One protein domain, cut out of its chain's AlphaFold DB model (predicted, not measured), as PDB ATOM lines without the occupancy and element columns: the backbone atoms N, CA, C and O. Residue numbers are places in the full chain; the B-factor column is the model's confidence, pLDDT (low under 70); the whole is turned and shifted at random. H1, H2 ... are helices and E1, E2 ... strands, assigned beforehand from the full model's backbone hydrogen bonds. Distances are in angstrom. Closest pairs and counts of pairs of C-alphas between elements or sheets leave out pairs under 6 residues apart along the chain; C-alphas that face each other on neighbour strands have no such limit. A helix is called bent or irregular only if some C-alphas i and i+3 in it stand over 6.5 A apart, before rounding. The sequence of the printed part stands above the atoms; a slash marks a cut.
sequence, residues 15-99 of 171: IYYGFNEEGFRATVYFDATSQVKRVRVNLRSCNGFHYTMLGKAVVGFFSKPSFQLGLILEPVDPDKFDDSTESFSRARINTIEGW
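This is residues 15 to 99 of the 171 residues of an uncharacterized protein of Perkinsus olseni (UniProt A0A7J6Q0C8). What shape do these atoms make? One antiparallel sheet, order E3 - E2 - E1 - E6 - E5 - E4, curls like part of a barrel into a folded sheet, bent back on itself: E3, E2 and E1 face E5 and E4, with E6 as the hinge. The short helix H1 packs outside, by E1 and the end of E6. What makes it up? The 85 printed residues, mostly strand by class, hold two meanders, each strand the antiparallel neighbour of the one before: E1 E2 E3, then E4 E5 E6, with H1 last. It is compact, radius of gyration of the C-alphas 12.5 A, spanning 36 by 26 by 25 A.

How do the strands pair? E6, residues 67 to 76, is staggered: 67 to 73 pair with E5, residues 57 to 64, N 60 and O 71 being 2.8 A apart, and 74 to 76 with E1, residues 15 to 19, N 74 and O 17 being 2.8 A apart. E2, residues 25 to 30, has N 28 2.8 A from O 16 of E1; edge strand E3, residues 36 to 41, has N 40 2.8 A from O 27. Edge strand E4, residues 48 to 54, has N 52 3.0 A from O 59 of E5. Where is the helix? H1, residues 85 to 91, is on the sheet at a height of 9.2 A, only just over E1 with 3 C-alphas; its closest C-alphas to E6 are Ala 91 and Val 76, 5.1 A. Its O i to N i+4 pairs are within hydrogen-bond range in 1 of 3, O i to N i+3 in 3 of 4.

How long are the strands? E6 measures 27.0 A, E5 22.7 A, E4 19.5 A. Where are the anchors? E1 begins at C-alpha 15 (102.352, 102.922, 135.080); H1 ends at C-alpha 91 (107.719, 99.378, 127.193).

Is it continuous? The printed part has no cut and no long link. Where is confidence low? Residues 95 to 99 are under 70.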
ATOM      1  N   ILE A  15     102.190 104.333 134.723       95.56
ATOM      2  CA  ILE A  15     102.352 102.922 135.080       95.56
ATOM      3  C   ILE A  15     103.813 102.641 135.405       95.56
ATOM      4  O   ILE A  15     104.712 103.064 134.681       95.56
ATOM      5  N   TYR A  16     104.039 101.904 136.487       94.88
ATOM      6  CA  TYR A  16     105.351 101.480 136.947       94.88
ATOM      7  C   TYR A  16     105.380  99.968 137.095       94.88
ATOM      8  O   TYR A  16     104.475  99.401 137.707       94.88
ATOM      9  N   TYR A  17     106.429  99.327 136.593       94.38
ATOM     10  CA  TYR A  17     106.597  97.881 136.670       94.38
ATOM     11  C   TYR A  17     107.970  97.499 137.207       94.38
ATOM     12  O   TYR A  17     108.971  98.150 136.912       94.38
ATOM     13  N   GLY A  18     108.023  96.413 137.970       90.94
ATOM     14  CA  GLY A  18     109.275  95.786 138.364       90.94
ATOM     15  C   GLY A  18     109.089  94.312 138.687       90.94
ATOM     16  O   GLY A  18     107.979  93.849 138.959       90.94
ATOM     17  N   PHE A  19     110.199  93.581 138.689       90.62
ATOM     18  CA  PHE A  19     110.248  92.182 139.092       90.62
ATOM     19  C   PHE A  19     111.605  91.830 139.717       90.62
ATOM     20  O   PHE A  19     112.579  92.565 139.548       90.62
ATOM     21  N   ASN A  20     111.673  90.722 140.457       83.25
ATOM     22  CA  ASN A  20     112.914  90.193 141.029       83.25
ATOM     23  C   ASN A  20     113.207  88.757 140.550       83.25
ATOM     24  O   ASN A  20     112.384  88.115 139.900       83.25
ATOM     25  N   GLU A  21     114.389  88.242 140.895       78.19
ATOM     26  CA  GLU A  21     114.834  86.890 140.515       78.19
ATOM     27  C   GLU A  21     114.011  85.763 141.160       78.19
ATOM     28  O   GLU A  21     113.965  84.652 140.642       78.19
ATOM     29  N   GLU A  22     113.325  86.046 142.271       76.62
ATOM     30  CA  GLU A  22     112.429  85.099 142.949       76.62
ATOM     31  C   GLU A  22     111.055  85.003 142.264       76.62
ATOM     32  O   GLU A  22     110.171  84.279 142.723       76.62
ATOM     33  N   GLY A  23     110.870  85.732 141.162       81.12
ATOM     34  CA  GLY A  23     109.646  85.739 140.379       81.12
ATOM     35  C   GLY A  23     108.568  86.662 140.934       81.12
ATOM     36  O   GLY A  23     107.462  86.641 140.406       81.12
ATOM     37  N   PHE A  24     108.844  87.480 141.955       86.12
ATOM     38  CA  PHE A  24     107.916  88.531 142.370       86.12
ATOM     39  C   PHE A  24     107.850  89.613 141.296       86.12
ATOM     40  O   PHE A  24     108.888  90.091 140.847       86.12
ATOM     41  N   ARG A  25     106.640  90.027 140.927       91.19
ATOM     42  CA  ARG A  25     106.370  91.132 140.005       91.19
ATOM     43  C   ARG A  25     105.285  92.033 140.561       91.19
ATOM     44  O   ARG A  25     104.335  91.557 141.193       91.19
ATOM     45  N   ALA A  26     105.418  93.321 140.287       93.44
ATOM     46  CA  ALA A  26     104.434  94.314 140.669       93.44
ATOM     47  C   ALA A  26     104.237  95.345 139.561       93.44
ATOM     48  O   ALA A  26     105.212  95.868 139.021       93.44
ATOM     49  N   THR A  27     102.975  95.683 139.303       95.69
ATOM     50  CA  THR A  27     102.581  96.850 138.513       95.69
ATOM     51  C   THR A  27     101.852  97.836 139.418       95.69
ATOM     52  O   THR A  27     100.877  97.477 140.083       95.69
ATOM     53  N   VAL A  28     102.285  99.093 139.431       95.19
ATOM     54  CA  VAL A  28     101.651 100.174 140.190       95.19
ATOM     55  C   VAL A  28     101.184 101.261 139.237       95.19
ATOM     56  O   VAL A  28     101.936 101.730 138.387       95.19
ATOM     57  N   TYR A  29      99.931 101.665 139.400       95.00
ATOM     58  CA  TYR A  29      99.265 102.664 138.583       95.00
ATOM     59  C   TYR A  29      99.084 103.928 139.414       95.00
ATOM     60  O   TYR A  29      98.373 103.909 140.423       95.00
ATOM     61  N   PHE A  30      99.700 105.018 138.976       93.50
ATOM     62  CA  PHE A  30      99.523 106.351 139.530       93.50
ATOM     63  C   PHE A  30      98.657 107.197 138.604       93.50
ATOM     64  O   PHE A  30      98.717 107.066 137.380       93.50
ATOM     65  N   ASP A  31      97.852 108.081 139.179       90.88
ATOM     66  CA  ASP A  31      97.159 109.103 138.404       90.88
ATOM     67  C   ASP A  31      98.002 110.365 138.180       90.88
ATOM     68  O   ASP A  31      99.123 110.493 138.669       90.88
ATOM     69  N   ALA A  32      97.426 111.318 137.444       88.25
ATOM     70  CA  ALA A  32      98.055 112.599 137.133       88.25
ATOM     71  C   ALA A  32      98.377 113.453 138.376       88.25
ATOM     72  O   ALA A  32      99.147 114.404 138.278       88.25
ATOM     73  N   THR A  33      97.798 113.124 139.535       88.06
ATOM     74  CA  THR A  33      98.043 113.777 140.830       88.06
ATOM     75  C   THR A  33      98.964 112.956 141.737       88.06
ATOM     76  O   THR A  33      99.066 113.226 142.937       88.06
ATOM     77  N   SER A  34      99.631 111.945 141.171       86.19
ATOM     78  CA  SER A  34     100.541 111.034 141.864       86.19
ATOM     79  C   SER A  34      99.894 110.200 142.971       86.19
ATOM     80  O   SER A  34     100.581 109.704 143.869       86.19
ATOM     81  N   GLN A  35      98.574 110.005 142.910       89.06
ATOM     82  CA  GLN A  35      97.872 109.090 143.804       89.06
ATOM     83  C   GLN A  35      97.883 107.675 143.240       89.06
ATOM     84  O   GLN A  35      97.739 107.463 142.035       89.06
ATOM     85  N   VAL A  36      98.040 106.692 144.126       91.06
ATOM     86  CA  VAL A  36      97.989 105.277 143.753       91.06
ATOM     87  C   VAL A  36      96.543 104.916 143.414       91.06
ATOM     88  O   VAL A  36      95.676 104.945 144.283       91.06
ATOM     89  N   LYS A  37      96.290 104.547 142.157       93.69
ATOM     90  CA  LYS A  37      94.988 104.056 141.683       93.69
ATOM     91  C   LYS A  37      94.841 102.549 141.818       93.69
ATOM     92  O   LYS A  37      93.765 102.069 142.157       93.69
ATOM     93  N   ARG A  38      95.898 101.797 141.506       92.50
ATOM     94  CA  ARG A  38      95.882 100.329 141.532       92.50
ATOM     95  C   ARG A  38      97.281  99.790 141.784       92.50
ATOM     96  O   ARG A  38      98.256 100.311 141.251       92.50
ATOM     97  N   VAL A  39      97.355  98.709 142.549       92.38
ATOM     98  CA  VAL A  39      98.566  97.909 142.740       92.38
ATOM     99  C   VAL A  39      98.223  96.474 142.370       92.38
ATOM    100  O   VAL A  39      97.304  95.895 142.947       92.38
ATOM    101  N   ARG A  40      98.941  95.912 141.399       92.50
ATOM    102  CA  ARG A  40      98.873  94.496 141.033       92.50
ATOM    103  C   ARG A  40     100.173  93.834 141.437       92.50
ATOM    104  O   ARG A  40     101.241  94.340 141.108       92.50
ATOM    105  N   VAL A  41     100.083  92.705 142.118       90.88
ATOM    106  CA  VAL A  41     101.234  91.885 142.497       90.88
ATOM    107  C   VAL A  41     100.911  90.429 142.223       90.88
ATOM    108  O   VAL A  41      99.761  90.024 142.337       90.88
ATOM    109  N   ASN A  42     101.907  89.604 141.921       87.56
ATOM    110  CA  ASN A  42     101.703  88.153 141.822       87.56
ATOM    111  C   ASN A  42     101.837  87.442 143.183       87.56
ATOM    112  O   ASN A  42     102.413  86.360 143.294       87.56
ATOM    113  N   LEU A  43     101.309  88.066 144.236       79.38
ATOM    114  CA  LEU A  43     101.255  87.517 145.585       79.38
ATOM    115  C   LEU A  43      99.795  87.313 145.980       79.38
ATOM    116  O   LEU A  43      99.031  88.262 145.912       79.38
ATOM    117  N   ARG A  44      99.469  86.146 146.558       73.81
ATOM    118  CA  ARG A  44      98.125  85.801 147.088       73.81
ATOM    119  C   ARG A  44      97.521  86.774 148.123       73.81
ATOM    120  O   ARG A  44      96.456  86.531 148.662       73.81
ATOM    121  N   SER A  45      98.294  87.757 148.578       71.25
ATOM    122  CA  SER A  45      97.869  88.731 149.590       71.25
ATOM    123  C   SER A  45      98.920  89.818 149.723       71.25
ATOM    124  O   SER A  45     100.113  89.531 149.677       71.25
ATOM    125  N   CYS A  46      98.508  91.062 149.892       77.75
ATOM    126  CA  CYS A  46      99.404  92.196 150.056       77.75
ATOM    127  C   CYS A  46      98.623  93.279 150.793       77.75
ATOM    128  O   CYS A  46      97.591  93.750 150.324       77.75
ATOM    129  N   ASN A  47      99.087  93.611 151.993       79.50
ATOM    130  CA  ASN A  47      98.332  94.413 152.953       79.50
ATOM    131  C   ASN A  47      98.674  95.898 152.873       79.50
ATOM    132  O   ASN A  47      97.951  96.720 153.427       79.50
ATOM    133  N   GLY A  48      99.780  96.242 152.219       83.62
ATOM    134  CA  GLY A  48     100.207  97.620 152.096       83.62
ATOM    135  C   GLY A  48     101.271  97.802 151.030       83.62
ATOM    136  O   GLY A  48     102.047  96.898 150.708       83.62
ATOM    137  N   PHE A  49     101.289  99.015 150.501       89.00
ATOM    138  CA  PHE A  49     102.284  99.499 149.567       89.00
ATOM    139  C   PHE A  49     102.713 100.895 150.008       89.00
ATOM    140  O   PHE A  49     101.888 101.803 150.108       89.00
ATOM    141  N   HIS A  50     104.008 101.048 150.263       86.19
ATOM    142  CA  HIS A  50     104.649 102.334 150.519       86.19
ATOM    143  C   HIS A  50     105.733 102.556 149.483       86.19
ATOM    144  O   HIS A  50     106.312 101.594 148.983       86.19
ATOM    145  N   TYR A  51     106.035 103.807 149.164       87.12
ATOM    146  CA  TYR A  51     107.007 104.077 148.122       87.12
ATOM    147  C   TYR A  51     107.786 105.367 148.340       87.12
ATOM    148  O   TYR A  51     107.338 106.280 149.034       87.12
ATOM    149  N   THR A  52     108.955 105.432 147.711       83.75
ATOM    150  CA  THR A  52     109.744 106.655 147.555       83.75
ATOM    151  C   THR A  52     110.235 106.777 146.115       83.75
ATOM    152  O   THR A  52     110.373 105.777 145.412       83.75
ATOM    153  N   MET A  53     110.488 108.001 145.663       83.19
ATOM    154  CA  MET A  53     110.998 108.263 144.319       83.19
ATOM    155  C   MET A  53     112.521 108.129 144.282       83.19
ATOM    156  O   MET A  53     113.221 108.655 145.148       83.19
ATOM    157  N   LEU A  54     113.032 107.464 143.248       78.56
ATOM    158  CA  LEU A  54     114.451 107.359 142.916       78.56
ATOM    159  C   LEU A  54     114.644 107.835 141.471       78.56
ATOM    160  O   LEU A  54     114.519 107.069 140.515       78.56
ATOM    161  N   GLY A  55     114.901 109.134 141.300       80.44
ATOM    162  CA  GLY A  55     114.899 109.759 139.976       80.44
ATOM    163  C   GLY A  55     113.518 109.644 139.323       80.44
ATOM    164  O   GLY A  55     112.539 110.147 139.869       80.44
ATOM    165  N   LYS A  56     113.441 108.973 138.167       83.75
ATOM    166  CA  LYS A  56     112.173 108.663 137.476       83.75
ATOM    167  C   LYS A  56     111.541 107.340 137.920       83.75
ATOM    168  O   LYS A  56     110.398 107.090 137.555       83.75
ATOM    169  N   ALA A  57     112.270 106.503 138.658       86.56
ATOM    170  CA  ALA A  57     111.804 105.222 139.173       86.56
ATOM    171  C   ALA A  57     111.189 105.370 140.574       86.56
ATOM    172  O   ALA A  57     111.340 106.395 141.242       86.56
ATOM    173  N   VAL A  58     110.522 104.314 141.028       86.56
ATOM    174  CA  VAL A  58     109.926 104.205 142.358       86.56
ATOM    175  C   VAL A  58     110.581 103.043 143.098       86.56
ATOM    176  O   VAL A  58     110.649 101.935 142.583       86.56
ATOM    177  N   VAL A  59     111.027 103.266 144.330       85.38
ATOM    178  CA  VAL A  59     111.364 102.183 145.259       85.38
ATOM    179  C   VAL A  59     110.105 101.867 146.057       85.38
ATOM    180  O   VAL A  59     109.675 102.667 146.891       85.38
ATOM    181  N   GLY A  60     109.487 100.729 145.758       83.94
ATOM    182  CA  GLY A  60     108.265 100.248 146.387       83.94
ATOM    183  C   GLY A  60     108.543  99.232 147.491       83.94
ATOM    184  O   GLY A  60     109.364  98.335 147.321       83.94
ATOM    185  N   PHE A  61     107.826  99.341 148.602       86.06
ATOM    186  CA  PHE A  61     107.839  98.405 149.718       86.06
ATOM    187  C   PHE A  61     106.453  97.782 149.870       86.06
ATOM    188  O   PHE A  61     105.491  98.459 150.236       86.06
ATOM    189  N   PHE A  62     106.370  96.484 149.605       87.06
ATOM    190  CA  PHE A  62     105.149  95.690 149.658       87.06
ATOM    191  C   PHE A  62     105.129  94.899 150.960       87.06
ATOM    192  O   PHE A  62     106.075  94.163 151.255       87.06
ATOM    193  N   SER A  63     104.077  95.060 151.759       80.75
ATOM    194  CA  SER A  63     103.961  94.414 153.065       80.75
ATOM    195  C   SER A  63     102.932  93.286 153.066       80.75
ATOM    196  O   SER A  63     101.829  93.389 152.525       80.75
ATOM    197  N   LYS A  64     103.298  92.193 153.732       76.38
ATOM    198  CA  LYS A  64     102.418  91.129 154.219       76.38
ATOM    199  C   LYS A  64     102.552  91.041 155.743       76.38
ATOM    200  O   LYS A  64     103.562  91.495 156.277       76.38
ATOM    201  N   PRO A  65     101.618  90.387 156.460       71.12
ATOM    202  CA  PRO A  65     101.742  90.197 157.910       71.12
ATOM    203  C   PRO A  65     103.072  89.564 158.345       71.12
ATOM    204  O   PRO A  65     103.551  89.826 159.440       71.12
ATOM    205  N   SER A  66     103.662  88.724 157.492       71.00
ATOM    206  CA  SER A  66     104.862  87.946 157.799       71.00
ATOM    207  C   SER A  66     106.155  88.466 157.164       71.00
ATOM    208  O   SER A  66     107.221  87.964 157.518       71.00
ATOM    209  N   PHE A  67     106.103  89.429 156.231       72.81
ATOM    210  CA  PHE A  67     107.304  89.957 155.572       72.81
ATOM    211  C   PHE A  67     107.077  91.304 154.873       72.81
ATOM    212  O   PHE A  67     105.955  91.665 154.523       72.81
ATOM    213  N   GLN A  68     108.176  92.012 154.604       79.06
ATOM    214  CA  GLN A  68     108.223  93.189 153.737       79.06
ATOM    215  C   GLN A  68     109.193  92.921 152.584       79.06
ATOM    216  O   GLN A  68     110.279  92.385 152.804       79.06
ATOM    217  N   LEU A  69     108.805  93.293 151.367       82.56
ATOM    218  CA  LEU A  69     109.605  93.116 150.159       82.56
ATOM    219  C   LEU A  69     109.809  94.460 149.458       82.56
ATOM    220  O   LEU A  69     108.843  95.163 149.169       82.56
ATOM    221  N   GLY A  70     111.069  94.810 149.200       84.56
ATOM    222  CA  GLY A  70     111.446  95.997 148.436       84.56
ATOM    223  C   GLY A  70     111.644  95.664 146.959       84.56
ATOM    224  O   GLY A  70     112.275  94.657 146.638       84.56
ATOM    225  N   LEU A  71     111.133  96.507 146.066       86.69
ATOM    226  CA  LEU A  71     111.265  96.351 144.621       86.69
ATOM    227  C   LEU A  71     111.433  97.718 143.949       86.69
ATOM    228  O   LEU A  71     110.720  98.666 144.273       86.69
ATOM    229  N   ILE A  72     112.368  97.817 143.001       89.19
ATOM    230  CA  ILE A  72     112.485  98.992 142.132       89.19
ATOM    231  C   ILE A  72     111.493  98.823 140.984       89.19
ATOM    232  O   ILE A  72     111.524  97.822 140.273       89.19
ATOM    233  N   LEU A  73     110.621  99.808 140.823       91.88
ATOM    234  CA  LEU A  73     109.627  99.888 139.770       91.88
ATOM    235  C   LEU A  73     110.028 101.003 138.811       91.88
ATOM    236  O   LEU A  73     110.287 102.135 139.228       91.88
ATOM    237  N   GLU A  74     110.051 100.703 137.525       92.19
ATOM    238  CA  GLU A  74     110.409 101.657 136.485       92.19
ATOM    239  C   GLU A  74     109.167 102.056 135.680       92.19
ATOM    240  O   GLU A  74     108.309 101.204 135.439       92.19
ATOM    241  N   PRO A  75     109.039 103.332 135.274       93.88
ATOM    242  CA  PRO A  75     107.960 103.792 134.420       93.88
ATOM    243  C   PRO A  75     107.943 103.027 133.097       93.88
ATOM    244  O   PRO A  75     108.986 102.790 132.476       93.88
ATOM    245  N   VAL A  76     106.742 102.683 132.649       93.75
ATOM    246  CA  VAL A  76     106.495 101.990 131.384       93.75
ATOM    247  C   VAL A  76     105.483 102.748 130.536       93.75
ATOM    248  O   VAL A  76     104.601 103.440 131.045       93.75
ATOM    249  N   ASP A  77     105.634 102.612 129.228       91.75
ATOM    250  CA  ASP A  77     104.729 103.127 128.214       91.75
ATOM    251  C   ASP A  77     103.445 102.275 128.208       91.75
ATOM    252  O   ASP A  77     103.522 101.073 127.913       91.75
ATOM    253  N   PRO A  78     102.279 102.859 128.542       91.62
ATOM    254  CA  PRO A  78     101.021 102.122 128.634       91.62
ATOM    255  C   PRO A  78     100.600 101.493 127.303       91.62
ATOM    256  O   PRO A  78      99.931 100.465 127.318       91.62
ATOM    257  N   ASP A  79     101.028 102.047 126.166       93.69
ATOM    258  CA  ASP A  79     100.636 101.545 124.844       93.69
ATOM    259  C   ASP A  79     101.456 100.314 124.420       93.69
ATOM    260  O   ASP A  79     101.111  99.616 123.465       93.69
ATOM    261  N   LYS A  80     102.563 100.030 125.119       91.44
ATOM    262  CA  LYS A  80     103.491  98.927 124.804       91.44
ATOM    263  C   LYS A  80     103.532  97.843 125.876       91.44
ATOM    264  O   LYS A  80     104.099  96.768 125.626       91.44
ATOM    265  N   PHE A  81     102.977  98.133 127.050       92.88
ATOM    266  CA  PHE A  81     103.022  97.286 128.230       92.88
ATOM    267  C   PHE A  81     101.728  96.485 128.403       92.88
ATOM    268  O   PHE A  81     100.641  97.046 128.434       92.88
ATOM    269  N   ASP A  82     101.858  95.170 128.560       90.56
ATOM    270  CA  ASP A  82     100.737  94.225 128.715       90.56
ATOM    271  C   ASP A  82     100.754  93.501 130.077       90.56
ATOM    272  O   ASP A  82     100.244  92.390 130.199       90.56
ATOM    273  N   ASP A  83     101.358  94.113 131.103       84.50
ATOM    274  CA  ASP A  83     101.559  93.525 132.441       84.50
ATOM    275  C   ASP A  83     102.488  92.282 132.486       84.50
ATOM    276  O   ASP A  83     102.598  91.631 133.531       84.50
ATOM    277  N   SER A  84     103.203  91.961 131.401       86.12
ATOM    278  CA  SER A  84     104.180  90.860 131.352       86.12
ATOM    279  C   SER A  84     105.640  91.308 131.524       86.12
ATOM    280  O   SER A  84     106.021  92.448 131.246       86.12
ATOM    281  N   THR A  85     106.503  90.385 131.958       86.75
ATOM    282  CA  THR A  85     107.954  90.634 132.045       86.75
ATOM    283  C   THR A  85     108.572  90.773 130.654       86.75
ATOM    284  O   THR A  85     109.515  91.538 130.456       86.75
ATOM    285  N   GLU A  86     108.025  90.067 129.673       89.12
ATOM    286  CA  GLU A  86     108.469  90.053 128.286       89.12
ATOM    287  C   GLU A  86     108.258  91.424 127.624       89.12
ATOM    288  O   GLU A  86     109.153  91.938 126.944       89.12
ATOM    289  N   SER A  87     107.105  92.059 127.871       87.50
ATOM    290  CA  SER A  87     106.794  93.392 127.340       87.50
ATOM    291  C   SER A  87     107.532  94.526 128.040       87.50
ATOM    292  O   SER A  87     107.664  95.612 127.470       87.50
ATOM    293  N   PHE A  88     108.078  94.295 129.233       88.06
ATOM    294  CA  PHE A  88     108.791  95.330 129.973       88.06
ATOM    295  C   PHE A  88     109.954  95.922 129.174       88.06
ATOM    296  O   PHE A  88     110.092  97.136 129.102       88.06
ATOM    297  N   SER A  89     110.755  95.088 128.509       84.62
ATOM    298  CA  SER A  89     111.927  95.547 127.745       84.62
ATOM    299  C   SER A  89     111.585  96.569 126.650       84.62
ATOM    300  O   SER A  89     112.321  97.535 126.460       84.62
ATOM    301  N   ARG A  90     110.448  96.383 125.964       83.50
ATOM    302  CA  ARG A  90     109.950  97.267 124.895       83.50
ATOM    303  C   ARG A  90     109.159  98.467 125.419       83.50
ATOM    304  O   ARG A  90     109.074  99.482 124.730       83.50
ATOM    305  N   ALA A  91     108.560  98.344 126.601       89.25
ATOM    306  CA  ALA A  91     107.719  99.378 127.193       89.25
ATOM    307  C   ALA A  91     108.467 100.284 128.175       89.25
ATOM    308  O   ALA A  91     107.996 101.379 128.464       89.25
ATOM    309  N   ARG A  92     109.615  99.853 128.700       86.81
ATOM    310  CA  ARG A  92     110.406 100.603 129.676       86.81
ATOM    311  C   ARG A  92     110.727 101.998 129.151       86.81
ATOM    312  O   ARG A  92     111.408 102.160 128.138       86.81
ATOM    313  N   ILE A  93     110.275 103.013 129.878       85.75
ATOM    314  CA  ILE A  93     110.636 104.402 129.615       85.75
ATOM    315  C   ILE A  93     112.005 104.640 130.245       85.75
ATOM    316  O   ILE A  93     112.238 104.262 131.392       85.75
ATOM    317  N   ASN A  94     112.924 105.267 129.507       70.38
ATOM    318  CA  ASN A  94     114.282 105.515 129.989       70.38
ATOM    319  C   ASN A  94     114.278 106.256 131.337       70.38
ATOM    320  O   ASN A  94     113.934 107.438 131.437       70.38
ATOM    321  N   THR A  95     114.710 105.539 132.371       61.00
ATOM    322  CA  THR A  95     114.822 106.007 133.756       61.00
ATOM    323  C   THR A  95     116.148 106.684 134.062       61.00
ATOM    324  O   THR A  95     116.258 107.374 135.075       61.00
ATOM    325  N   ILE A  96     117.141 106.513 133.186       52.12
ATOM    326  CA  ILE A  96     118.515 106.958 133.391       52.12
ATOM    327  C   ILE A  96     118.802 108.151 132.472       52.12
ATOM    328  O   ILE A  96     119.179 107.988 131.316       52.12
ATOM    329  N   GLU A  97     118.694 109.364 133.008       47.59
ATOM    330  CA  GLU A  97     119.810 110.295 132.822       47.59
ATOM    331  C   GLU A  97     120.852 109.870 133.856       47.59
ATOM    332  O   GLU A  97     120.493 109.676 135.017       47.59
ATOM    333  N   GLY A  98     122.096 109.615 133.438       43.47
ATOM    334  CA  GLY A  98     123.139 109.059 134.307       43.47
ATOM    335  C   GLY A  98     123.132 109.728 135.680       43.47
ATOM    336  O   GLY A  98     123.351 110.933 135.784       43.47
ATOM    337  N   TRP A  99     122.825 108.955 136.726       45.78
ATOM    338  CA  TRP A  99     122.803 109.447 138.097       45.78
ATOM    339  C   TRP A  99     124.175 110.061 138.409       45.78
ATOM    340  O   TRP A  99     125.175 109.351 138.485       45.78
TER     341      TRP A  99